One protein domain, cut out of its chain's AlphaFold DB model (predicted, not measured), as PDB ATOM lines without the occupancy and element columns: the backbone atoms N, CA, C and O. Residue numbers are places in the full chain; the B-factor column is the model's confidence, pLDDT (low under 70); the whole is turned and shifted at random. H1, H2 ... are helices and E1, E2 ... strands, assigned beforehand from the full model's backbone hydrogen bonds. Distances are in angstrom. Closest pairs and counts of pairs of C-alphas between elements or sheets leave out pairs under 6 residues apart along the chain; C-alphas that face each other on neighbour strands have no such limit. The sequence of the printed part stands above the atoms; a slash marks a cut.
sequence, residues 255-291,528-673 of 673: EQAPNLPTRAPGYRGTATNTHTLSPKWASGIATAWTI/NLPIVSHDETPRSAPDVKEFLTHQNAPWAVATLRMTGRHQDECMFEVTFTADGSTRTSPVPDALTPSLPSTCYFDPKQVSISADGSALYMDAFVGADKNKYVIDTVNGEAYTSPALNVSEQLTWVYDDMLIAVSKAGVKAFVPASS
ATOM      1  N   GLU A 255     280.995 229.627 133.109       86.38
ATOM      2  CA  GLU A 255     281.470 230.380 131.930       86.38
ATOM      3  C   GLU A 255     280.329 231.112 131.200       86.38
ATOM      4  O   GLU A 255     280.549 232.205 130.689       86.38
ATOM      5  N   GLN A 256     279.113 230.549 131.159       89.12
ATOM      6  CA  GLN A 256     277.979 231.069 130.377       89.12
ATOM      7  C   GLN A 256     276.617 230.829 131.044       89.12
ATOM      8  O   GLN A 256     276.491 229.946 131.897       89.12
ATOM      9  N   ALA A 257     275.598 231.576 130.604       82.94
ATOM     10  CA  ALA A 257     274.228 231.500 131.113       82.94
ATOM     11  C   ALA A 257     273.590 230.099 130.951       82.94
ATOM     12  O   ALA A 257     273.873 229.380 129.979       82.94
ATOM     13  N   PRO A 258     272.698 229.685 131.874       78.69
ATOM     14  CA  PRO A 258     272.075 228.367 131.838       78.69
ATOM     15  C   PRO A 258     271.192 228.167 130.595       78.69
ATOM     16  O   PRO A 258     270.465 229.054 130.159       78.69
ATOM     17  N   ASN A 259     271.196 226.940 130.065       79.50
ATOM     18  CA  ASN A 259     270.470 226.504 128.858       79.50
ATOM     19  C   ASN A 259     270.968 227.073 127.513       79.50
ATOM     20  O   ASN A 259     270.411 226.707 126.477       79.50
ATOM     21  N   LEU A 260     272.033 227.884 127.481       81.75
ATOM     22  CA  LEU A 260     272.715 228.187 126.219       81.75
ATOM     23  C   LEU A 260     273.396 226.923 125.652       81.75
ATOM     24  O   LEU A 260     274.034 226.180 126.406       81.75
ATOM     25  N   PRO A 261     273.300 226.656 124.333       77.75
ATOM     26  CA  PRO A 261     274.024 225.555 123.704       77.75
ATOM     27  C   PRO A 261     275.536 225.812 123.735       77.75
ATOM     28  O   PRO A 261     275.983 226.957 123.760       77.75
ATOM     29  N   THR A 262     276.349 224.754 123.691       73.94
ATOM     30  CA  THR A 262     277.808 224.902 123.573       73.94
ATOM     31  C   THR A 262     278.156 225.576 122.246       73.94
ATOM     32  O   THR A 262     277.929 225.010 121.173       73.94
ATOM     33  N   ARG A 263     278.698 226.793 122.321       82.31
ATOM     34  CA  ARG A 263     279.011 227.626 121.158       82.31
ATOM     35  C   ARG A 263     280.074 226.973 120.265       82.31
ATOM     36  O   ARG A 263     281.113 226.520 120.743       82.31
ATOM     37  N   ALA A 264     279.838 226.953 118.953       83.94
ATOM     38  CA  ALA A 264     280.844 226.516 117.986       83.94
ATOM     39  C   ALA A 264     281.982 227.558 117.874       83.94
ATOM     40  O   ALA A 264     281.686 228.756 117.865       83.94
ATOM     41  N   PRO A 265     283.259 227.147 117.738       88.50
ATOM     42  CA  PRO A 265     284.370 228.085 117.596       88.50
ATOM     43  C   PRO A 265     284.223 229.065 116.422       88.50
ATOM     44  O   PRO A 265     283.667 228.749 115.367       88.50
ATOM     45  N   GLY A 266     284.806 230.243 116.618       92.00
ATOM     46  CA  GLY A 266     284.981 231.312 115.642       92.00
ATOM     47  C   GLY A 266     284.183 232.583 115.943       92.00
ATOM     48  O   GLY A 266     283.104 232.528 116.535       92.00
ATOM     49  N   TYR A 267     284.720 233.739 115.550       94.56
ATOM     50  CA  TYR A 267     284.038 235.031 115.687       94.56
ATOM     51  C   TYR A 267     282.836 235.124 114.729       94.56
ATOM     52  O   TYR A 267     282.863 234.572 113.627       94.56
ATOM     53  N   ARG A 268     281.749 235.758 115.185       90.88
ATOM     54  CA  ARG A 268     280.486 235.942 114.435       90.88
ATOM     55  C   ARG A 268     279.810 237.294 114.717       90.88
ATOM     56  O   ARG A 268     278.673 237.502 114.302       90.88
ATOM     57  N   GLY A 269     280.500 238.184 115.434       87.44
ATOM     58  CA  GLY A 269     280.024 239.533 115.725       87.44
ATOM     59  C   GLY A 269     280.099 240.457 114.509       87.44
ATOM     60  O   GLY A 269     280.362 240.026 113.386       87.44
ATOM     61  N   THR A 270     279.847 241.742 114.733       87.06
ATOM     62  CA  THR A 270     279.709 242.748 113.665       87.06
ATOM     63  C   THR A 270     281.006 243.489 113.324       87.06
ATOM     64  O   THR A 270     280.962 244.421 112.524       87.06
ATOM     65  N   ALA A 271     282.143 243.105 113.923       90.56
ATOM     66  CA  ALA A 271     283.424 243.817 113.838       90.56
ATOM     67  C   ALA A 271     283.300 245.320 114.179       90.56
ATOM     68  O   ALA A 271     283.939 246.177 113.572       90.56
ATOM     69  N   THR A 272     282.420 245.644 115.131       92.06
ATOM     70  CA  THR A 272     282.112 247.018 115.546       92.06
ATOM     71  C   THR A 272     282.878 247.370 116.811       92.06
ATOM     72  O   THR A 272     282.877 246.593 117.762       92.06
ATOM     73  N   ASN A 273     283.512 248.540 116.825       90.69
ATOM     74  CA  ASN A 273     284.079 249.140 118.024       90.69
ATOM     75  C   ASN A 273     283.481 250.545 118.183       90.69
ATOM     76  O   ASN A 273     283.836 251.461 117.446       90.69
ATOM     77  N   THR A 274     282.529 250.684 119.101       89.56
ATOM     78  CA  THR A 274     282.051 251.969 119.639       89.56
ATOM     79  C   THR A 274     282.752 252.312 120.957       89.56
ATOM     80  O   THR A 274     282.366 253.263 121.632       89.56
ATOM     81  N   HIS A 275     283.776 251.532 121.318       86.38
ATOM     82  CA  HIS A 275     284.489 251.554 122.587       86.38
ATOM     83  C   HIS A 275     283.548 251.402 123.796       86.38
ATOM     84  O   HIS A 275     283.772 251.981 124.851       86.38
ATOM     85  N   THR A 276     282.470 250.624 123.656       89.50
ATOM     86  CA  THR A 276     281.465 250.403 124.711       89.50
ATOM     87  C   THR A 276     281.142 248.916 124.819       89.50
ATOM     88  O   THR A 276     280.954 248.239 123.811       89.50
ATOM     89  N   LEU A 277     281.042 248.377 126.039       94.56
ATOM     90  CA  LEU A 277     280.814 246.941 126.228       94.56
ATOM     91  C   LEU A 277     279.477 246.500 125.601       94.56
ATOM     92  O   LEU A 277     278.418 247.036 125.929       94.56
ATOM     93  N   SER A 278     279.495 245.483 124.732       95.56
ATOM     94  CA  SER A 278     278.260 244.972 124.127       95.56
ATOM     95  C   SER A 278     277.318 244.358 125.183       95.56
ATOM     96  O   SER A 278     277.741 243.450 125.902       95.56
ATOM     97  N   PRO A 279     276.020 244.725 125.231       95.69
ATOM     98  CA  PRO A 279     275.042 244.126 126.150       95.69
ATOM     99  C   PRO A 279     274.976 242.592 126.094       95.69
ATOM    100  O   PRO A 279     274.695 241.930 127.094       95.69
ATOM    101  N   LYS A 280     275.311 242.002 124.932       95.44
ATOM    102  CA  LYS A 280     275.399 240.546 124.729       95.44
ATOM    103  C   LYS A 280     276.288 239.852 125.764       95.44
ATOM    104  O   LYS A 280     276.050 238.680 126.055       95.44
ATOM    105  N   TRP A 281     277.306 240.528 126.308       96.50
ATOM    106  CA  TRP A 281     278.207 239.959 127.314       96.50
ATOM    107  C   TRP A 281     277.468 239.446 128.561       96.50
ATOM    108  O   TRP A 281     277.932 238.478 129.149       96.50
ATOM    109  N   ALA A 282     276.267 239.945 128.884       95.56
ATOM    110  CA  ALA A 282     275.405 239.374 129.932       95.56
ATOM    111  C   ALA A 282     275.080 237.869 129.739       95.56
ATOM    112  O   ALA A 282     274.772 237.170 130.694       95.56
ATOM    113  N   SER A 283     275.224 237.320 128.525       94.69
ATOM    114  CA  SER A 283     275.138 235.866 128.275       94.69
ATOM    115  C   SER A 283     276.330 235.041 128.802       94.69
ATOM    116  O   SER A 283     276.287 233.807 128.772       94.69
ATOM    117  N   GLY A 284     277.392 235.703 129.264       94.38
ATOM    118  CA  GLY A 284     278.661 235.118 129.681       94.38
ATOM    119  C   GLY A 284     279.699 235.021 128.559       94.38
ATOM    120  O   GLY A 284     279.598 235.671 127.517       94.38
ATOM    121  N   ILE A 285     280.732 234.218 128.797       95.31
ATOM    122  CA  ILE A 285     282.013 234.209 128.084       95.31
ATOM    123  C   ILE A 285     282.162 232.918 127.268       95.31
ATOM    124  O   ILE A 285     282.086 231.816 127.805       95.31
ATOM    125  N   ALA A 286     282.494 233.043 125.982       94.25
ATOM    126  CA  ALA A 286     282.935 231.932 125.142       94.25
ATOM    127  C   ALA A 286     284.288 232.233 124.476       94.25
ATOM    128  O   ALA A 286     284.618 233.380 124.182       94.25
ATOM    129  N   THR A 287     285.080 231.194 124.189       94.44
ATOM    130  CA  THR A 287     286.287 231.332 123.351       94.44
ATOM    131  C   THR A 287     285.892 231.318 121.872       94.44
ATOM    132  O   THR A 287     285.283 230.354 121.405       94.44
ATOM    133  N   ALA A 288     286.282 232.341 121.112       95.56
ATOM    134  CA  ALA A 288     286.146 232.340 119.657       95.56
ATOM    135  C   ALA A 288     287.266 231.521 118.998       95.56
ATOM    136  O   ALA A 288     286.993 230.572 118.264       95.56
ATOM    137  N   TRP A 289     288.526 231.862 119.268       96.00
ATOM    138  CA  TRP A 289     289.686 231.229 118.637       96.00
ATOM    139  C   TRP A 289     290.943 231.316 119.515       96.00
ATOM    140  O   TRP A 289     290.941 231.897 120.602       96.00
ATOM    141  N   THR A 290     292.027 230.666 119.086       95.31
ATOM    142  CA  THR A 290     293.312 230.631 119.801       95.31
ATOM    143  C   THR A 290     294.462 230.589 118.800       95.31
ATOM    144  O   THR A 290     294.470 229.738 117.915       95.31
ATOM    145  N   ILE A 291     295.442 231.479 118.969       94.62
ATOM    146  CA  ILE A 291     296.716 231.469 118.247       94.62
ATOM    147  C   ILE A 291     297.759 230.851 119.182       94.62
ATOM    148  O   ILE A 291     298.207 231.477 120.147       94.62
ATOM    149  N   ASN A 528     287.049 259.493 147.948       82.12
ATOM    150  CA  ASN A 528     286.359 258.276 147.515       82.12
ATOM    151  C   ASN A 528     285.731 258.472 146.122       82.12
ATOM    152  O   ASN A 528     284.506 258.476 145.984       82.12
ATOM    153  N   LEU A 529     286.572 258.705 145.111       87.19
ATOM    154  CA  LEU A 529     286.147 258.763 143.710       87.19
ATOM    155  C   LEU A 529     285.495 257.420 143.307       87.19
ATOM    156  O   LEU A 529     285.928 256.377 143.808       87.19
ATOM    157  N   PRO A 530     284.454 257.413 142.458       90.12
ATOM    158  CA  PRO A 530     283.911 256.181 141.895       90.12
ATOM    159  C   PRO A 530     284.878 255.612 140.843       90.12
ATOM    160  O   PRO A 530     285.746 256.330 140.344       90.12
ATOM    161  N   ILE A 531     284.713 254.340 140.479       90.00
ATOM    162  CA  ILE A 531     285.435 253.747 139.347       90.00
ATOM    163  C   ILE A 531     284.768 254.224 138.053       90.00
ATOM    164  O   ILE A 531     283.550 254.123 137.916       90.00
ATOM    165  N   VAL A 532     285.538 254.742 137.101       89.75
ATOM    166  CA  VAL A 532     285.019 255.150 135.784       89.75
ATOM    167  C   VAL A 532     285.045 253.964 134.815       89.75
ATOM    168  O   VAL A 532     285.989 253.174 134.841       89.75
ATOM    169  N   SER A 533     284.030 253.837 133.955       90.81
ATOM    170  CA  SER A 533     284.044 252.844 132.875       90.81
ATOM    171  C   SER A 533     285.191 253.111 131.884       90.81
ATOM    172  O   SER A 533     285.543 254.252 131.564       90.81
ATOM    173  N   HIS A 534     285.844 252.040 131.441       84.25
ATOM    174  CA  HIS A 534     286.954 252.079 130.504       84.25
ATOM    175  C   HIS A 534     286.416 251.940 129.083       84.25
ATOM    176  O   HIS A 534     286.316 250.832 128.552       84.25
ATOM    177  N   ASP A 535     286.097 253.096 128.508       74.44
ATOM    178  CA  ASP A 535     285.403 253.232 127.224       74.44
ATOM    179  C   ASP A 535     286.315 253.829 126.126       74.44
ATOM    180  O   ASP A 535     285.831 254.423 125.174       74.44
ATOM    181  N   GLU A 536     287.647 253.764 126.310       69.25
ATOM    182  CA  GLU A 536     288.743 254.275 125.439       69.25
ATOM    183  C   GLU A 536     288.622 255.722 124.886       69.25
ATOM    184  O   GLU A 536     289.508 256.190 124.170       69.25
ATOM    185  N   THR A 537     287.586 256.470 125.265       70.88
ATOM    186  CA  THR A 537     287.305 257.840 124.829       70.88
ATOM    187  C   THR A 537     288.407 258.831 125.237       70.88
ATOM    188  O   THR A 537     288.886 258.783 126.380       70.88
ATOM    189  N   PRO A 538     288.792 259.770 124.344       69.12
ATOM    190  CA  PRO A 538     289.584 260.944 124.702       69.12
ATOM    191  C   PRO A 538     288.874 261.808 125.753       69.12
ATOM    192  O   PRO A 538     287.648 261.904 125.764       69.12
ATOM    193  N   ARG A 539     289.656 262.438 126.634       80.44
ATOM    194  CA  ARG A 539     289.187 263.085 127.871       80.44
ATOM    195  C   ARG A 539     289.803 264.473 127.938       80.44
ATOM    196  O   ARG A 539     291.027 264.570 127.847       80.44
ATOM    197  N   SER A 540     288.998 265.527 128.062       86.38
ATOM    198  CA  SER A 540     289.549 266.882 128.148       86.38
ATOM    199  C   SER A 540     290.013 267.202 129.570       86.38
ATOM    200  O   SER A 540     289.467 266.691 130.554       86.38
ATOM    201  N   ALA A 541     290.999 268.088 129.705       87.12
ATOM    202  CA  ALA A 541     291.424 268.636 130.992       87.12
ATOM    203  C   ALA A 541     290.255 269.193 131.848       87.12
ATOM    204  O   ALA A 541     290.216 268.915 133.053       87.12
ATOM    205  N   PRO A 542     289.286 269.945 131.278       89.06
ATOM    206  CA  PRO A 542     288.045 270.312 131.961       89.06
ATOM    207  C   PRO A 542     287.240 269.129 132.512       89.06
ATOM    208  O   PRO A 542     286.824 269.192 133.669       89.06
ATOM    209  N   ASP A 543     287.049 268.051 131.743       89.88
ATOM    210  CA  ASP A 543     286.251 266.906 132.201       89.88
ATOM    211  C   ASP A 543     286.953 266.154 133.338       89.88
ATOM    212  O   ASP A 543     286.342 265.827 134.352       89.88
ATOM    213  N   VAL A 544     288.263 265.915 133.209       89.69
ATOM    214  CA  VAL A 544     289.065 265.245 134.249       89.69
ATOM    215  C   VAL A 544     289.026 266.046 135.556       89.69
ATOM    216  O   VAL A 544     288.929 265.472 136.642       89.69
ATOM    217  N   LYS A 545     289.033 267.381 135.466       90.69
ATOM    218  CA  LYS A 545     288.818 268.265 136.616       90.69
ATOM    219  C   LYS A 545     287.408 268.119 137.197       90.69
ATOM    220  O   LYS A 545     287.310 267.950 138.407       90.69
ATOM    221  N   GLU A 546     286.361 268.135 136.370       92.00
ATOM    222  CA  GLU A 546     284.960 267.921 136.779       92.00
ATOM    223  C   GLU A 546     284.778 266.588 137.526       92.00
ATOM    224  O   GLU A 546     284.137 266.537 138.577       92.00
ATOM    225  N   PHE A 547     285.435 265.521 137.067       91.56
ATOM    226  CA  PHE A 547     285.462 264.236 137.761       91.56
ATOM    227  C   PHE A 547     286.172 264.300 139.111       91.56
ATOM    228  O   PHE A 547     285.631 263.860 140.129       91.56
ATOM    229  N   LEU A 548     287.373 264.876 139.150       90.75
ATOM    230  CA  LEU A 548     288.131 264.998 140.389       90.75
ATOM    231  C   LEU A 548     287.430 265.915 141.411       90.75
ATOM    232  O   LEU A 548     287.583 265.683 142.610       90.75
ATOM    233  N   THR A 549     286.650 266.918 140.990       92.25
ATOM    234  CA  THR A 549     285.912 267.827 141.891       92.25
ATOM    235  C   THR A 549     284.523 267.320 142.281       92.25
ATOM    236  O   THR A 549     284.151 267.432 143.449       92.25
ATOM    237  N   HIS A 550     283.754 266.776 141.336       91.88
ATOM    238  CA  HIS A 550     282.316 266.497 141.479       91.88
ATOM    239  C   HIS A 550     281.927 265.027 141.237       91.88
ATOM    240  O   HIS A 550     280.761 264.677 141.392       91.88
ATOM    241  N   GLN A 551     282.891 264.149 140.934       91.06
ATOM    242  CA  GLN A 551     282.716 262.697 140.734       91.06
ATOM    243  C   GLN A 551     281.894 262.291 139.495       91.06
ATOM    244  O   GLN A 551     281.582 261.115 139.321       91.06
ATOM    245  N   ASN A 552     281.601 263.249 138.616       90.50
ATOM    246  CA  ASN A 552     280.956 263.068 137.318       90.50
ATOM    247  C   ASN A 552     282.013 262.826 136.224       90.50
ATOM    248  O   ASN A 552     282.999 263.548 136.193       90.50
ATOM    249  N   ALA A 553     281.829 261.857 135.323       90.75
ATOM    250  CA  ALA A 553     282.804 261.524 134.272       90.75
ATOM    251  C   ALA A 553     282.210 261.709 132.856       90.75
ATOM    252  O   ALA A 553     281.792 260.722 132.248       90.75
ATOM    253  N   PRO A 554     282.175 262.945 132.306       90.00
ATOM    254  CA  PRO A 554     281.494 263.265 131.040       90.00
ATOM    255  C   PRO A 554     281.904 262.432 129.816       90.00
ATOM    256  O   PRO A 554     281.113 262.279 128.889       90.00
ATOM    257  N   TRP A 555     283.129 261.903 129.800       87.38
ATOM    258  CA  TRP A 555     283.681 261.118 128.689       87.38
ATOM    259  C   TRP A 555     283.265 259.637 128.698       87.38
ATOM    260  O   TRP A 555     283.494 258.941 127.710       87.38
ATOM    261  N   ALA A 556     282.739 259.133 129.818       90.50
ATOM    262  CA  ALA A 556     282.485 257.711 130.044       90.50
ATOM    263  C   ALA A 556     280.992 257.381 129.981       90.50
ATOM    264  O   ALA A 556     280.143 258.221 130.273       90.50
ATOM    265  N   VAL A 557     280.668 256.126 129.681       92.62
ATOM    266  CA  VAL A 557     279.303 255.578 129.669       92.62
ATOM    267  C   VAL A 557     278.656 255.692 131.051       92.62
ATOM    268  O   VAL A 557     277.496 256.098 131.180       92.62
ATOM    269  N   ALA A 558     279.414 255.337 132.090       93.31
ATOM    270  CA  ALA A 558     278.966 255.369 133.474       93.31
ATOM    271  C   ALA A 558     280.131 255.418 134.476       93.31
ATOM    272  O   ALA A 558     281.279 255.081 134.170       93.31
ATOM    273  N   THR A 559     279.792 255.763 135.716       93.81
ATOM    274  CA  THR A 559     280.628 255.542 136.903       93.81
ATOM    275  C   THR A 559     280.022 254.444 137.777       93.81
ATOM    276  O   THR A 559     278.803 254.281 137.826       93.81
ATOM    277  N   LEU A 560     280.868 253.685 138.473       93.50
ATOM    278  CA  LEU A 560     280.497 252.552 139.315       93.50
ATOM    279  C   LEU A 560     281.019 252.734 140.744       93.50
ATOM    280  O   LEU A 560     282.187 253.053 140.986       93.50
ATOM    281  N   ARG A 561     280.149 252.451 141.708       92.25
ATOM    282  CA  ARG A 561     280.453 252.342 143.135       92.25
ATOM    283  C   ARG A 561     279.970 251.000 143.665       92.25
ATOM    284  O   ARG A 561     279.209 250.288 143.011       92.25
ATOM    285  N   MET A 562     280.359 250.707 144.898       90.31
ATOM    286  CA  MET A 562     279.694 249.701 145.711       90.31
ATOM    287  C   MET A 562     279.194 250.362 146.997       90.31
ATOM    288  O   MET A 562     279.922 251.130 147.630       90.31
ATOM    289  N   THR A 563     277.942 250.095 147.350       89.44
ATOM    290  CA  THR A 563     277.257 250.611 148.541       89.44
ATOM    291  C   THR A 563     276.761 249.451 149.409       89.44
ATOM    292  O   THR A 563     276.965 248.292 149.062       89.44
ATOM    293  N   GLY A 564     276.186 249.751 150.579       85.31
ATOM    294  CA  GLY A 564     275.888 248.774 151.639       85.31
ATOM    295  C   GLY A 564     276.773 248.976 152.876       85.31
ATOM    296  O   GLY A 564     277.672 249.823 152.874       85.31
ATOM    297  N   ARG A 565     276.504 248.248 153.969       80.81
ATOM    298  CA  ARG A 565     277.328 248.292 155.199       80.81
ATOM    299  C   ARG A 565     277.932 246.941 155.542       80.81
ATOM    300  O   ARG A 565     279.081 246.894 155.983       80.81
ATOM    301  N   HIS A 566     277.170 245.876 155.330       80.12
ATOM    302  CA  HIS A 566     277.581 244.499 155.573       80.12
ATOM    303  C   HIS A 566     277.750 243.722 154.264       80.12
ATOM    304  O   HIS A 566     277.228 244.114 153.226       80.12
ATOM    305  N   GLN A 567     278.527 242.639 154.314       78.12
ATOM    306  CA  GLN A 567     278.956 241.850 153.151       78.12
ATOM    307  C   GLN A 567     277.786 241.286 152.321       78.12
ATOM    308  O   GLN A 567     277.897 241.140 151.108       78.12
ATOM    309  N   ASP A 568     276.670 240.998 152.985       79.19
ATOM    310  CA  ASP A 568     275.389 240.521 152.459       79.19
ATOM    311  C   ASP A 568     274.433 241.649 152.015       79.19
ATOM    312  O   ASP A 568     273.408 241.384 151.392       79.19
ATOM    313  N   GLU A 569     274.776 242.909 152.292       85.44
ATOM    314  CA  GLU A 569     274.048 244.111 151.859       85.44
ATOM    315  C   GLU A 569     274.745 244.835 150.691       85.44
ATOM    316  O   GLU A 569     274.334 245.941 150.330       85.44
ATOM    317  N   CYS A 570     275.836 244.285 150.143       89.62
ATOM    318  CA  CYS A 570     276.635 244.997 149.152       89.62
ATOM    319  C   CYS A 570     275.936 245.064 147.786       89.62
ATOM    320  O   CYS A 570     275.623 244.045 147.167       89.62
ATOM    321  N   MET A 571     275.742 246.290 147.303       91.38
ATOM    322  CA  MET A 571     275.098 246.603 146.029       91.38
ATOM    323  C   MET A 571     276.098 247.300 145.109       91.38
ATOM    324  O   MET A 571     276.776 248.235 145.534       91.38
ATOM    325  N   PHE A 572     276.144 246.915 143.837       92.81
ATOM    326  CA  PHE A 572     276.684 247.785 142.798       92.81
ATOM    327  C   PHE A 572     275.759 248.986 142.606       92.81
ATOM    328  O   PHE A 572     274.538 248.839 142.589       92.81
ATOM    329  N   GLU A 573     276.348 250.162 142.430       94.19
ATOM    330  CA  GLU A 573     275.655 251.419 142.163       94.19
ATOM    331  C   GLU A 573     276.292 252.058 140.928       94.19
ATOM    332  O   GLU A 573     277.430 252.525 140.978       94.19
ATOM    333  N   VAL A 574     275.576 252.016 139.804       94.88
ATOM    334  CA  VAL A 574     276.026 252.527 138.504       94.88
ATOM    335  C   VAL A 574     275.281 253.819 138.205       94.88
ATOM    336  O   VAL A 574     274.052 253.810 138.170       94.88
ATOM    337  N   THR A 575     276.001 254.912 137.959       95.25
ATOM    338  CA  THR A 575     275.418 256.187 137.518       95.25
ATOM    339  C   THR A 575     275.818 256.456 136.074       95.25
ATOM    340  O   THR A 575     277.006 256.594 135.777       95.25
ATOM    341  N   PHE A 576     274.826 256.506 135.185       94.56
ATOM    342  CA  PHE A 576     274.993 256.655 133.740       94.56
ATOM    343  C   PHE A 576     275.116 258.125 133.344       94.56
ATOM    344  O   PHE A 576     274.299 258.959 133.734       94.56
ATOM    345  N   THR A 577     276.110 258.439 132.520       92.81
ATOM    346  CA  THR A 577     276.406 259.818 132.099       92.81
ATOM    347  C   THR A 577     275.359 260.360 131.120       92.81
ATOM    348  O   THR A 577     275.077 261.555 131.105       92.81
ATOM    349  N   ALA A 578     274.744 259.481 130.320       89.75
ATOM    350  CA  ALA A 578     273.822 259.857 129.246       89.75
ATOM    351  C   ALA A 578     272.462 260.407 129.726       89.75
ATOM    352  O   ALA A 578     271.856 261.221 129.030       89.75
ATOM    353  N   ASP A 579     271.971 259.963 130.888       91.25
ATOM    354  CA  ASP A 579     270.679 260.377 131.459       91.25
ATOM    355  C   ASP A 579     270.760 260.815 132.936       91.25
ATOM    356  O   ASP A 579     269.757 261.246 133.507       91.25
ATOM    357  N   GLY A 580     271.939 260.718 133.564       90.06
ATOM    358  CA  GLY A 580     272.134 260.975 134.992       90.06
ATOM    359  C   GLY A 580     271.461 259.943 135.905       90.06
ATOM    360  O   GLY A 580     271.351 260.182 137.108       90.06
ATOM    361  N   SER A 581     270.966 258.817 135.369       93.50
ATOM    362  CA  SER A 581     270.264 257.809 136.161       93.50
ATOM    363  C   SER A 581     271.239 256.976 136.986       93.50
ATOM    364  O   SER A 581     272.224 256.444 136.474       93.50
ATOM    365  N   THR A 582     270.932 256.808 138.271       94.25
ATOM    366  CA  THR A 582     271.594 255.823 139.131       94.25
ATOM    367  C   THR A 582     270.753 254.553 139.191       94.25
ATOM    368  O   THR A 582     269.549 254.604 139.452       94.25
ATOM    369  N   ARG A 583     271.385 253.402 138.963       93.00
ATOM    370  CA  ARG A 583     270.775 252.068 139.015       93.00
ATOM    371  C   ARG A 583     271.576 251.190 139.968       93.00
ATOM    372  O   ARG A 583     272.803 251.276 140.001       93.00
ATOM    373  N   THR A 584     270.894 250.346 140.734       92.56
ATOM    374  CA  THR A 584     271.535 249.440 141.693       92.56
ATOM    375  C   THR A 584     271.238 247.978 141.383       92.56
ATOM    376  O   THR A 584     270.124 247.624 141.003       92.56
ATOM    377  N   SER A 585     272.250 247.131 141.565       91.00
ATOM    378  CA  SER A 585     272.184 245.669 141.441       91.00
ATOM    379  C   SER A 585     272.793 245.052 142.697       91.00
ATOM    380  O   SER A 585     273.785 245.594 143.187       91.00
ATOM    381  N   PRO A 586     272.282 243.927 143.225       89.81
ATOM    382  CA  PRO A 586     273.047 243.150 144.194       89.81
ATOM    383  C   PRO A 586     274.389 242.722 143.588       89.81
ATOM    384  O   PRO A 586     274.503 242.539 142.370       89.81
ATOM    385  N   VAL A 587     275.405 242.551 144.434       90.38
ATOM    386  CA  VAL A 587     276.601 241.788 144.055       90.38
ATOM    387  C   VAL A 587     276.187 240.314 143.891       90.38
ATOM    388  O   VAL A 587     275.560 239.775 144.802       90.38
ATOM    389  N   PRO A 588     276.515 239.644 142.769       90.69
ATOM    390  CA  PRO A 588     276.199 238.231 142.565       90.69
ATOM    391  C   PRO A 588     276.710 237.329 143.697       90.69
ATOM    392  O   PRO A 588     277.881 237.414 144.071       90.69
ATOM    393  N   ASP A 589     275.874 236.392 144.163       86.81
ATOM    394  CA  ASP A 589     276.166 235.459 145.275       86.81
ATOM    395  C   ASP A 589     277.512 234.726 145.141       86.81
ATOM    396  O   ASP A 589     278.145 234.371 146.135       86.81
ATOM    397  N   ALA A 590     277.965 234.485 143.908       84.06
ATOM    398  CA  ALA A 590     279.223 233.803 143.629       84.06
ATOM    399  C   ALA A 590     280.477 234.681 143.843       84.06
ATOM    400  O   ALA A 590     281.578 234.143 143.963       84.06
ATOM    401  N   LEU A 591     280.320 236.009 143.919       85.56
ATOM    402  CA  LEU A 591     281.380 236.985 144.212       85.56
ATOM    403  C   LEU A 591     281.388 237.412 145.687       85.56
ATOM    404  O   LEU A 591     282.443 237.763 146.217       85.56
ATOM    405  N   THR A 592     280.247 237.327 146.376       82.06
ATOM    406  CA  THR A 592     280.091 237.670 147.800       82.06
ATOM    407  C   THR A 592     281.143 237.031 148.728       82.06
ATOM    408  O   THR A 592     281.647 237.741 149.601       82.06
ATOM    409  N   PRO A 593     281.589 235.763 148.556       81.38
ATOM    410  CA  PRO A 593     282.667 235.177 149.365       81.38
ATOM    411  C   PRO A 593     284.044 235.845 149.212       81.38
ATOM    412  O   PRO A 593     284.900 235.650 150.075       81.38
ATOM    413  N   SER A 594     284.270 236.604 148.135       76.88
ATOM    414  CA  SER A 594     285.513 237.348 147.876       76.88
ATOM    415  C   SER A 594     285.506 238.759 148.477       76.88
ATOM    416  O   SER A 594     286.550 239.410 148.510       76.88
ATOM    417  N   LEU A 595     284.351 239.246 148.947       78.44
ATOM    418  CA  LEU A 595     284.234 240.554 149.589       78.44
ATOM    419  C   LEU A 595     284.906 240.588 150.978       78.44
ATOM    420  O   LEU A 595     284.858 239.604 151.722       78.44
ATOM    421  N   PRO A 596     285.468 241.741 151.387       76.75
ATOM    422  CA  PRO A 596     285.759 242.014 152.788       76.75
ATOM    423  C   PRO A 596     284.464 242.239 153.597       76.75
ATOM    424  O   PRO A 596     283.379 242.419 153.052       76.75
ATOM    425  N   SER A 597     284.579 242.274 154.928       76.00
ATOM    426  CA  SER A 597     283.439 242.424 155.855       76.00
ATOM    427  C   SER A 597     282.725 243.787 155.807       76.00
ATOM    428  O   SER A 597     281.690 243.966 156.450       76.00
ATOM    429  N   THR A 598     283.280 244.740 155.062       79.38
ATOM    430  CA  THR A 598     282.692 246.032 154.687       79.38
ATOM    431  C   THR A 598     282.669 246.110 153.168       79.38
ATOM    432  O   THR A 598     283.649 245.694 152.555       79.38
ATOM    433  N   CYS A 599     281.642 246.702 152.557       84.88
ATOM    434  CA  CYS A 599     281.569 246.833 151.099       84.88
ATOM    435  C   CYS A 599     282.731 247.682 150.538       84.88
ATOM    436  O   CYS A 599     282.689 248.910 150.549       84.88
ATOM    437  N   TYR A 600     283.774 247.005 150.055       83.69
ATOM    438  CA  TYR A 600     284.926 247.574 149.361       83.69
ATOM    439  C   TYR A 600     285.356 246.630 148.233       83.69
ATOM    440  O   TYR A 600     285.398 245.413 148.414       83.69
ATOM    441  N   PHE A 601     285.663 247.213 147.080       87.44
ATOM    442  CA  PHE A 601     286.099 246.555 145.854       87.44
ATOM    443  C   PHE A 601     287.157 247.443 145.191       87.44
ATOM    444  O   PHE A 601     287.176 248.652 145.428       87.44
ATOM    445  N   ASP A 602     288.057 246.834 144.426       83.75
ATOM    446  CA  ASP A 602     289.244 247.500 143.872       83.75
ATOM    447  C   ASP A 602     289.605 246.856 142.515       83.75
ATOM    448  O   ASP A 602     290.581 246.100 142.417       83.75
ATOM    449  N   PRO A 603     288.736 247.013 141.493       87.50
ATOM    450  CA  PRO A 603     288.944 246.437 140.170       87.50
ATOM    451  C   PRO A 603     289.985 247.250 139.394       87.50
ATOM    452  O   PRO A 603     289.968 248.478 139.407       87.50
ATOM    453  N   LYS A 604     290.867 246.577 138.648       83.88
ATOM    454  CA  LYS A 604     291.907 247.266 137.854       83.88
ATOM    455  C   LYS A 604     291.354 247.912 136.587       83.88
ATOM    456  O   LYS A 604     291.945 248.842 136.054       83.88
ATOM    457  N   GLN A 605     290.275 247.340 136.062       86.56
ATOM    458  CA  GLN A 605     289.561 247.809 134.884       86.56
ATOM    459  C   GLN A 605     288.098 247.402 135.022       86.56
ATOM    460  O   GLN A 605     287.798 246.279 135.433       86.56
ATOM    461  N   VAL A 606     287.208 248.312 134.639       90.94
ATOM    462  CA  VAL A 606     285.762 248.117 134.539       90.94
ATOM    463  C   VAL A 606     285.332 248.578 133.151       90.94
ATOM    464  O   VAL A 606     285.824 249.602 132.698       90.94
ATOM    465  N   SER A 607     284.412 247.871 132.495       93.12
ATOM    466  CA  SER A 607     283.708 248.373 131.300       93.12
ATOM    467  C   SER A 607     282.224 248.028 131.421       93.12
ATOM    468  O   SER A 607     281.889 246.951 131.920       93.12
ATOM    469  N   ILE A 608     281.332 248.931 131.013       94.56
ATOM    470  CA  ILE A 608     279.882 248.846 131.265       94.56
ATOM    471  C   ILE A 608     279.121 249.039 129.949       94.56
ATOM    472  O   ILE A 608     279.512 249.859 129.120       94.56
ATOM    473  N   SER A 609     278.042 248.283 129.725       95.44
ATOM    474  CA  SER A 609     277.188 248.488 128.548       95.44
ATOM    475  C   SER A 609     276.300 249.728 128.704       95.44
ATOM    476  O   SER A 609     275.852 250.046 129.803       95.44
ATOM    477  N   ALA A 610     275.994 250.428 127.608       92.81
ATOM    478  CA  ALA A 610     275.202 251.668 127.655       92.81
ATOM    479  C   ALA A 610     273.751 251.484 128.156       92.81
ATOM    480  O   ALA A 610     273.144 252.423 128.665       92.81
ATOM    481  N   ASP A 611     273.193 250.277 128.043       93.00
ATOM    482  CA  ASP A 611     271.909 249.904 128.652       93.00
ATOM    483  C   ASP A 611     272.040 249.415 130.106       93.00
ATOM    484  O   ASP A 611     271.032 249.269 130.799       93.00
ATOM    485  N   GLY A 612     273.269 249.208 130.581       92.88
ATOM    486  CA  GLY A 612     273.617 248.766 131.922       92.88
ATOM    487  C   GLY A 612     273.533 247.265 132.178       92.88
ATOM    488  O   GLY A 612     273.829 246.872 133.304       92.88
ATOM    489  N   SER A 613     273.131 246.433 131.206       94.81
ATOM    490  CA  SER A 613     272.875 244.998 131.432       94.81
ATOM    491  C   SER A 613     274.138 244.154 131.634       94.81
ATOM    492  O   SER A 613     274.062 243.078 132.228       94.81
ATOM    493  N   ALA A 614     275.282 244.609 131.118       96.19
ATOM    494  CA  ALA A 614     276.553 243.900 131.172       96.19
ATOM    495  C   ALA A 614     277.644 244.750 131.839       96.19
ATOM    496  O   ALA A 614     277.807 245.937 131.544       96.19
ATOM    497  N   LEU A 615     278.423 244.107 132.707       95.62
ATOM    498  CA  LEU A 615     279.529 244.701 133.457       95.62
ATOM    499  C   LEU A 615     280.755 243.777 133.386       95.62
ATOM    500  O   LEU A 615     280.701 242.639 133.844       95.62
ATOM    501  N   TYR A 616     281.863 244.259 132.825       95.31
ATOM    502  CA  TYR A 616     283.161 243.577 132.828       95.31
ATOM    503  C   TYR A 616     284.054 244.085 133.970       95.31
ATOM    504  O   TYR A 616     284.052 245.282 134.259       95.31
ATOM    505  N   MET A 617     284.851 243.196 134.578       92.12
ATOM    506  CA  MET A 617     285.841 243.518 135.620       92.12
ATOM    507  C   MET A 617     287.130 242.677 135.489       92.12
ATOM    508  O   MET A 617     287.039 241.449 135.437       92.12
ATOM    509  N   ASP A 618     288.325 243.292 135.532       89.25
ATOM    510  CA  ASP A 618     289.590 242.578 135.843       89.25
ATOM    511  C   ASP A 618     289.949 242.724 137.327       89.25
ATOM    512  O   ASP A 618     290.308 243.813 137.787       89.25
ATOM    513  N   ALA A 619     289.907 241.593 138.042       84.88
ATOM    514  CA  ALA A 619     289.866 241.479 139.498       84.88
ATOM    515  C   ALA A 619     288.653 242.181 140.142       84.88
ATOM    516  O   ALA A 619     288.130 243.175 139.649       84.88
ATOM    517  N   PHE A 620     288.195 241.640 141.271       80.88
ATOM    518  CA  PHE A 620     287.108 242.226 142.063       80.88
ATOM    519  C   PHE A 620     287.636 242.950 143.314       80.88
ATOM    520  O   PHE A 620     287.199 244.042 143.666       80.88
ATOM    521  N   VAL A 621     288.646 242.361 143.955       80.69
ATOM    522  CA  VAL A 621     289.415 242.927 145.072       80.69
ATOM    523  C   VAL A 621     290.903 242.704 144.795       80.69
ATOM    524  O   VAL A 621     291.248 241.735 144.124       80.69
ATOM    525  N   GLY A 622     291.806 243.529 145.336       66.44
ATOM    526  CA  GLY A 622     293.236 243.528 144.961       66.44
ATOM    527  C   GLY A 622     294.042 242.226 145.174       66.44
ATOM    528  O   GLY A 622     295.185 242.137 144.728       66.44
ATOM    529  N   ALA A 623     293.481 241.205 145.835       70.38
ATOM    530  CA  ALA A 623     294.069 239.861 145.933       70.38
ATOM    531  C   ALA A 623     293.577 238.880 144.841       70.38
ATOM    532  O   ALA A 623     294.190 237.829 144.635       70.38
ATOM    533  N   ASP A 624     292.481 239.213 144.160       79.88
ATOM    534  CA  ASP A 624     291.874 238.429 143.088       79.88
ATOM    535  C   ASP A 624     292.651 238.588 141.765       79.88
ATOM    536  O   ASP A 624     293.390 239.549 141.534       79.88
ATOM    537  N   LYS A 625     292.515 237.594 140.888       81.69
ATOM    538  CA  LYS A 625     293.130 237.522 139.553       81.69
ATOM    539  C   LYS A 625     292.158 237.046 138.472       81.69
ATOM    540  O   LYS A 625     292.533 237.008 137.296       81.69
ATOM    541  N   ASN A 626     290.948 236.664 138.873       89.94
ATOM    542  CA  ASN A 626     289.870 236.302 137.974       89.94
ATOM    543  C   ASN A 626     289.335 237.544 137.256       89.94
ATOM    544  O   ASN A 626     289.401 238.659 137.775       89.94
ATOM    545  N   LYS A 627     288.802 237.328 136.056       92.38
ATOM    546  CA  LYS A 627     288.082 238.333 135.278       92.38
ATOM    547  C   LYS A 627     286.621 237.921 135.272       92.38
ATOM    548  O   LYS A 627     286.321 236.730 135.127       92.38
ATOM    549  N   TYR A 628     285.730 238.885 135.423       93.94
ATOM    550  CA  TYR A 628     284.301 238.631 135.514       93.94
ATOM    551  C   TYR A 628     283.547 239.367 134.420       93.94
ATOM    552  O   TYR A 628     283.895 240.485 134.045       93.94
ATOM    553  N   VAL A 629     282.490 238.725 133.945       96.12
ATOM    554  CA  VAL A 629     281.412 239.363 133.199       96.12
ATOM    555  C   VAL A 629     280.142 239.137 134.005       96.12
ATOM    556  O   VAL A 629     279.857 238.010 134.396       96.12
ATOM    557  N   ILE A 630     279.422 240.205 134.316       95.38
ATOM    558  CA  ILE A 630     278.285 240.211 135.234       95.38
ATOM    559  C   ILE A 630     277.035 240.609 134.451       95.38
ATOM    560  O   ILE A 630     277.033 241.629 133.760       95.38
ATOM    561  N   ASP A 631     275.986 239.799 134.582       95.00
ATOM    562  CA  ASP A 631     274.619 240.140 134.197       95.00
ATOM    563  C   ASP A 631     273.968 240.870 135.376       95.00
ATOM    564  O   ASP A 631     273.651 240.275 136.409       95.00
ATOM    565  N   THR A 632     273.792 242.180 135.229       92.25
ATOM    566  CA  THR A 632     273.233 243.059 136.270       92.25
ATOM    567  C   THR A 632     271.705 242.972 136.371       92.25
ATOM    568  O   THR A 632     271.121 243.497 137.319       92.25
ATOM    569  N   VAL A 633     271.044 242.330 135.401       91.31
ATOM    570  CA  VAL A 633     269.584 242.188 135.332       91.31
ATOM    571  C   VAL A 633     269.142 240.923 136.064       91.31
ATOM    572  O   VAL A 633     268.159 240.952 136.805       91.31
ATOM    573  N   ASN A 634     269.882 239.827 135.884       90.44
ATOM    574  CA  ASN A 634     269.642 238.548 136.556       90.44
ATOM    575  C   ASN A 634     270.471 238.375 137.844       90.44
ATOM    576  O   ASN A 634     270.157 237.501 138.651       90.44
ATOM    577  N   GLY A 635     271.500 239.203 138.066       89.69
ATOM    578  CA  GLY A 635     272.389 239.106 139.230       89.69
ATOM    579  C   GLY A 635     273.377 237.938 139.146       89.69
ATOM    580  O   GLY A 635     273.824 237.435 140.176       89.69
ATOM    581  N   GLU A 636     273.710 237.486 137.933       92.31
ATOM    582  CA  GLU A 636     274.612 236.357 137.688       92.31
ATOM    583  C   GLU A 636     276.026 236.838 137.317       92.31
ATOM    584  O   GLU A 636     276.212 237.892 136.711       92.31
ATOM    585  N   ALA A 637     277.044 236.053 137.678       93.44
ATOM    586  CA  ALA A 637     278.439 236.315 137.328       93.44
ATOM    587  C   ALA A 637     279.024 235.155 136.520       93.44
ATOM    588  O   ALA A 637     278.754 233.987 136.806       93.44
ATOM    589  N   TYR A 638     279.888 235.496 135.570       94.38
ATOM    590  CA  TYR A 638     280.570 234.578 134.668       94.38
ATOM    591  C   TYR A 638     282.081 234.784 134.719       94.38
ATOM    592  O   TYR A 638     282.561 235.911 134.833       94.38
ATOM    593  N   THR A 639     282.853 233.705 134.608       93.94
ATOM    594  CA  THR A 639     284.321 233.746 134.539       93.94
ATOM    595  C   THR A 639     284.830 232.617 133.649       93.94
ATOM    596  O   THR A 639     284.180 231.583 133.550       93.94
ATOM    597  N   SER A 640     286.005 232.766 133.032       92.81
ATOM    598  CA  SER A 640     286.642 231.674 132.280       92.81
ATOM    599  C   SER A 640     288.036 231.385 132.834       92.81
ATOM    600  O   SER A 640     288.863 232.301 132.881       92.81
ATOM    601  N   PRO A 641     288.383 230.126 133.173       92.25
ATOM    602  CA  PRO A 641     289.734 229.771 133.606       92.25
ATOM    603  C   PRO A 641     290.819 230.185 132.604       92.25
ATOM    604  O   PRO A 641     291.932 230.510 133.008       92.25
ATOM    605  N   ALA A 642     290.496 230.212 131.304       91.38
ATOM    606  CA  ALA A 642     291.421 230.630 130.255       91.38
ATOM    607  C   ALA A 642     291.673 232.150 130.239       91.38
ATOM    608  O   ALA A 642     292.777 232.558 129.895       91.38
ATOM    609  N   LEU A 643     290.687 232.964 130.630       93.25
ATOM    610  CA  LEU A 643     290.824 234.418 130.785       93.25
ATOM    611  C   LEU A 643     291.493 234.772 132.128       93.25
ATOM    612  O   LEU A 643     292.307 235.692 132.224       93.25
ATOM    613  N   ASN A 644     291.222 233.989 133.174       92.44
ATOM    614  CA  ASN A 644     291.783 234.202 134.512       92.44
ATOM    615  C   ASN A 644     293.311 234.034 134.527       92.44
ATOM    616  O   ASN A 644     293.995 234.818 135.181       92.44
ATOM    617  N   VAL A 645     293.861 233.107 133.731       91.06
ATOM    618  CA  VAL A 645     295.320 232.938 133.551       91.06
ATOM    619  C   VAL A 645     295.967 233.902 132.542       91.06
ATOM    620  O   VAL A 645     297.164 233.779 132.279       91.06
ATOM    621  N   SER A 646     295.216 234.845 131.965       91.69
ATOM    622  CA  SER A 646     295.769 235.865 131.064       91.69
ATOM    623  C   SER A 646     296.372 237.056 131.816       91.69
ATOM    624  O   SER A 646     295.862 237.481 132.858       91.69
ATOM    625  N   GLU A 647     297.463 237.591 131.262       87.31
ATOM    626  CA  GLU A 647     298.321 238.629 131.863       87.31
ATOM    627  C   GLU A 647     298.375 239.936 131.033       87.31
ATOM    628  O   GLU A 647     298.751 240.974 131.570       87.31
ATOM    629  N   GLN A 648     297.961 239.916 129.758       88.44
ATOM    630  CA  GLN A 648     297.685 241.119 128.949       88.44
ATOM    631  C   GLN A 648     296.278 241.011 128.341       88.44
ATOM    632  O   GLN A 648     295.830 239.902 128.032       88.44
ATOM    633  N   LEU A 649     295.603 242.146 128.161       89.69
ATOM    634  CA  LEU A 649     294.232 242.267 127.653       89.69
ATOM    635  C   LEU A 649     294.152 243.443 126.666       89.69
ATOM    636  O   LEU A 649     294.805 244.462 126.880       89.69
ATOM    637  N   THR A 650     293.346 243.319 125.613       90.69
ATOM    638  CA  THR A 650     292.933 244.441 124.755       90.69
ATOM    639  C   THR A 650     291.549 244.167 124.186       90.69
ATOM    640  O   THR A 650     291.285 243.079 123.666       90.69
ATOM    641  N   TRP A 651     290.668 245.160 124.247       92.12
ATOM    642  CA  TRP A 651     289.466 245.158 123.422       92.12
ATOM    643  C   TRP A 651     289.860 245.343 121.949       92.12
ATOM    644  O   TRP A 651     290.963 245.809 121.638       92.12
ATOM    645  N   VAL A 652     288.984 244.889 121.055       93.94
ATOM    646  CA  VAL A 652     289.114 245.036 119.592       93.94
ATOM    647  C   VAL A 652     287.783 245.472 119.001       93.94
ATOM    648  O   VAL A 652     287.729 246.383 118.182       93.94
ATOM    649  N   TYR A 653     286.716 244.820 119.463       94.69
ATOM    650  CA  TYR A 653     285.326 245.110 119.154       94.69
ATOM    651  C   TYR A 653     284.529 245.110 120.460       94.69
ATOM    652  O   TYR A 653     284.920 244.445 121.424       94.69
ATOM    653  N   ASP A 654     283.366 245.752 120.454       94.12
ATOM    654  CA  ASP A 654     282.419 245.794 121.578       94.12
ATOM    655  C   ASP A 654     282.032 244.374 122.058       94.12
ATOM    656  O   ASP A 654     281.722 244.145 123.232       94.12
ATOM    657  N   ASP A 655     282.069 243.394 121.141       95.75
ATOM    658  CA  ASP A 655     281.830 241.965 121.376       95.75
ATOM    659  C   ASP A 655     283.067 241.051 121.193       95.75
ATOM    660  O   ASP A 655     282.906 239.836 121.071       95.75
ATOM    661  N   MET A 656     284.303 241.588 121.237       96.38
ATOM    662  CA  MET A 656     285.535 240.776 121.237       96.38
ATOM    663  C   MET A 656     286.679 241.343 122.104       96.38
ATOM    664  O   MET A 656     287.260 242.390 121.810       96.38
ATOM    665  N   LEU A 657     287.073 240.554 123.111       95.69
ATOM    666  CA  LEU A 657     288.225 240.774 123.994       95.69
ATOM    667  C   LEU A 657     289.366 239.822 123.610       95.69
ATOM    668  O   LEU A 657     289.202 238.602 123.670       95.69
ATOM    669  N   ILE A 658     290.541 240.351 123.264       96.44
ATOM    670  CA  ILE A 658     291.756 239.549 123.079       96.44
ATOM    671  C   ILE A 658     292.560 239.526 124.381       96.44
ATOM    672  O   ILE A 658     292.783 240.554 125.019       96.44
ATOM    673  N   ALA A 659     293.033 238.340 124.756       95.31
ATOM    674  CA  ALA A 659     293.820 238.116 125.958       95.31
ATOM    675  C   ALA A 659     295.073 237.276 125.674       95.31
ATOM    676  O   ALA A 659     295.053 236.334 124.875       95.31
ATOM    677  N   VAL A 660     296.163 237.585 126.376       93.75
ATOM    678  CA  VAL A 660     297.454 236.897 126.245       93.75
ATOM    679  C   VAL A 660     297.756 236.067 127.481       93.75
ATOM    680  O   VAL A 660     297.641 236.543 128.608       93.75
ATOM    681  N   SER A 661     298.195 234.830 127.267       91.00
ATOM    682  CA  SER A 661     298.666 233.917 128.308       91.00
ATOM    683  C   SER A 661     299.968 233.233 127.879       91.00
ATOM    684  O   SER A 661     300.375 233.299 126.718       91.00
ATOM    685  N   LYS A 662     300.592 232.479 128.787       85.38
ATOM    686  CA  LYS A 662     301.795 231.669 128.495       85.38
ATOM    687  C   LYS A 662     301.553 230.544 127.481       85.38
ATOM    688  O   LYS A 662     302.513 229.993 126.951       85.38
ATOM    689  N   ALA A 663     300.286 230.223 127.203       82.75
ATOM    690  CA  ALA A 663     299.861 229.261 126.187       82.75
ATOM    691  C   ALA A 663     299.607 229.894 124.799       82.75
ATOM    692  O   ALA A 663     299.266 229.174 123.864       82.75
ATOM    693  N   GLY A 664     299.748 231.218 124.663       90.25
ATOM    694  CA  GLY A 664     299.462 231.968 123.438       90.25
ATOM    695  C   GLY A 664     298.328 232.984 123.602       90.25
ATOM    696  O   GLY A 664     297.937 233.338 124.722       90.25
ATOM    697  N   VAL A 665     297.811 233.459 122.467       95.62
ATOM    698  CA  VAL A 665     296.781 234.509 122.381       95.62
ATOM    699  C   VAL A 665     295.405 233.879 122.161       95.62
ATOM    700  O   VAL A 665     295.265 232.933 121.385       95.62
ATOM    701  N   LYS A 666     294.371 234.403 122.823       96.31
ATOM    702  CA  LYS A 666     292.976 233.960 122.677       96.31
ATOM    703  C   LYS A 666     292.036 235.135 122.464       96.31
ATOM    704  O   LYS A 666     292.238 236.184 123.063       96.31
ATOM    705  N   ALA A 667     290.979 234.914 121.688       97.19
ATOM    706  CA  ALA A 667     289.838 235.822 121.623       97.19
ATOM    707  C   ALA A 667     288.644 235.245 122.384       97.19
ATOM    708  O   ALA A 667     288.268 234.082 122.192       97.19
ATOM    709  N   PHE A 668     288.042 236.088 123.213       96.56
ATOM    710  CA  PHE A 668     286.826 235.839 123.967       96.56
ATOM    711  C   PHE A 668     285.700 236.714 123.423       96.56
ATOM    712  O   PHE A 668     285.933 237.843 122.992       96.56
ATOM    713  N   VAL A 669     284.487 236.175 123.439       96.50
ATOM    714  CA  VAL A 669     283.271 236.777 122.878       96.50
ATOM    715  C   VAL A 669     282.072 236.460 123.782       96.50
ATOM    716  O   VAL A 669     282.148 235.493 124.551       96.50
ATOM    717  N   PRO A 670     280.945 237.181 123.666       95.56
ATOM    718  CA  PRO A 670     279.697 236.792 124.311       95.56
ATOM    719  C   PRO A 670     279.280 235.360 123.961       95.56
ATOM    720  O   PRO A 670     279.326 234.964 122.793       95.56
ATOM    721  N   ALA A 671     278.800 234.592 124.939       92.62
ATOM    722  CA  ALA A 671     278.349 233.214 124.718       92.62
ATOM    723  C   ALA A 671     277.166 233.101 123.730       92.62
ATOM    724  O   ALA A 671     277.004 232.073 123.075       92.62
ATOM    725  N   SER A 672     276.380 234.172 123.577       87.94
ATOM    726  CA  SER A 672     275.268 234.291 122.618       87.94
ATOM    727  C   SER A 672     275.645 234.765 121.199       87.94
ATOM    728  O   SER A 672     274.744 234.932 120.377       87.94
ATOM    729  N   SER A 673     276.933 235.014 120.902       77.00
ATOM    730  CA  SER A 673     277.397 235.628 119.632       77.00
ATOM    731  C   SER A 673     277.497 234.698 118.420       77.00
ATOM    732  O   SER A 673     277.939 233.537 118.572       77.00
TER     733      SER A 673
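What this domain is: This is residues 255 to 291 and 528 to 673 of the 673 residues of an uncharacterized protein of Actinomyces sp. ICM47 (UniProt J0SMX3). Three small antiparallel sheets stand one after another along the longest axis: E2 E3 E4 towards one end, E5 E6 E7 E8 in the middle, and the strongly twisted E1 E11 E10 E9 at the other end. The short helices H1 and H3 bridge the last two sheets, H2 lies out beyond E2 E3 E4, and the unnamed residues 255 to 278 run round the end with E1 E11 E10 E9. The printed part has 183 residues, with three named helices and eleven named strands in the order H1 E1 H2, E2 to E8, H3, E9 E10 E11; the class is mixed, helices and strands, with under half of the residues in named elements. It is compact, with a radius of gyration of the C-alphas of 16.1 A and spans of 46 by 38 by 30 A.

Where its parts are: H1, residues 279 to 283, begins at C-alpha 279 (275.042, 244.126, 126.150). E1 is residues 285 to 291, 17.9 A long. After the cut come H2, residues 541 to 550, 14.1 A, and the strands E2, 558 to 563, E3, 571 to 576, both 15.9 A, and E4, 582 to 586. E5 is 605 to 608, E6 614 to 618, E7 627 to 631, E8 636 to 638, and H3 641 to 644. E9 is 648 to 653, 16.3 A, E10 656 to 661, 16.4 A, and E11 664 to 670, 20.4 A, ending at C-alpha 670 (279.697, 236.792, 124.311).

How they stand to each other: E9 E10 E11 form a meander, each strand the antiparallel neighbour of the one before, with N 658 and O 650 at 2.9 A and N 668 and O 657 at 2.8 A, both within hydrogen-bond range; E1 is the antiparallel neighbour of E11, with N 288 and O 667 within hydrogen-bond range at 2.9 A. H1 is on the sheet E5 E6 E7 E8 at a height of 7.0 A, only just over E6, where 3 of its 5 C-alphas fall. The closest C-alphas of H1 and E11 are those of Trp 281 and Pro 670, 4.6 A. H3 only grazes both sheets; its C-alpha 644 is 5.6 A from that of Lys 627 in E7. E5 E6 E7 E8 is a second meander, with N 616 and O 607 at 2.8 A, N 617 and O 628 at 2.9 A, and N 638 and O 629 at 2.8 A. The closest C-alphas of E5 and E2 are those of Ile 608 and Ala 558, 6.9 A. E2 E3 E4 is the third, with N 561 and O 573 at 2.8 A and N 574 and O 583 at 2.9 A. H2 is not on this sheet. In H2 every O i to N i+4 pair is within hydrogen-bond range; H1 has 0 of 1, but 2 of 2 O i to N i+3 pairs; H3 is too short for an O i to N i+4 pair.

The domain as a whole: The C-alphas of Ala 264 and Thr 549, the two farthest apart, are 48.0 A apart. Residues 292 to 527 are not printed, and C-alphas 291 and 528 are 41.0 A apart across the cut. The link from E4 to E5 is long, 18 residues. Mean pLDDT of the printed part is 89.2; residues 536, 538 and 622 are under 70.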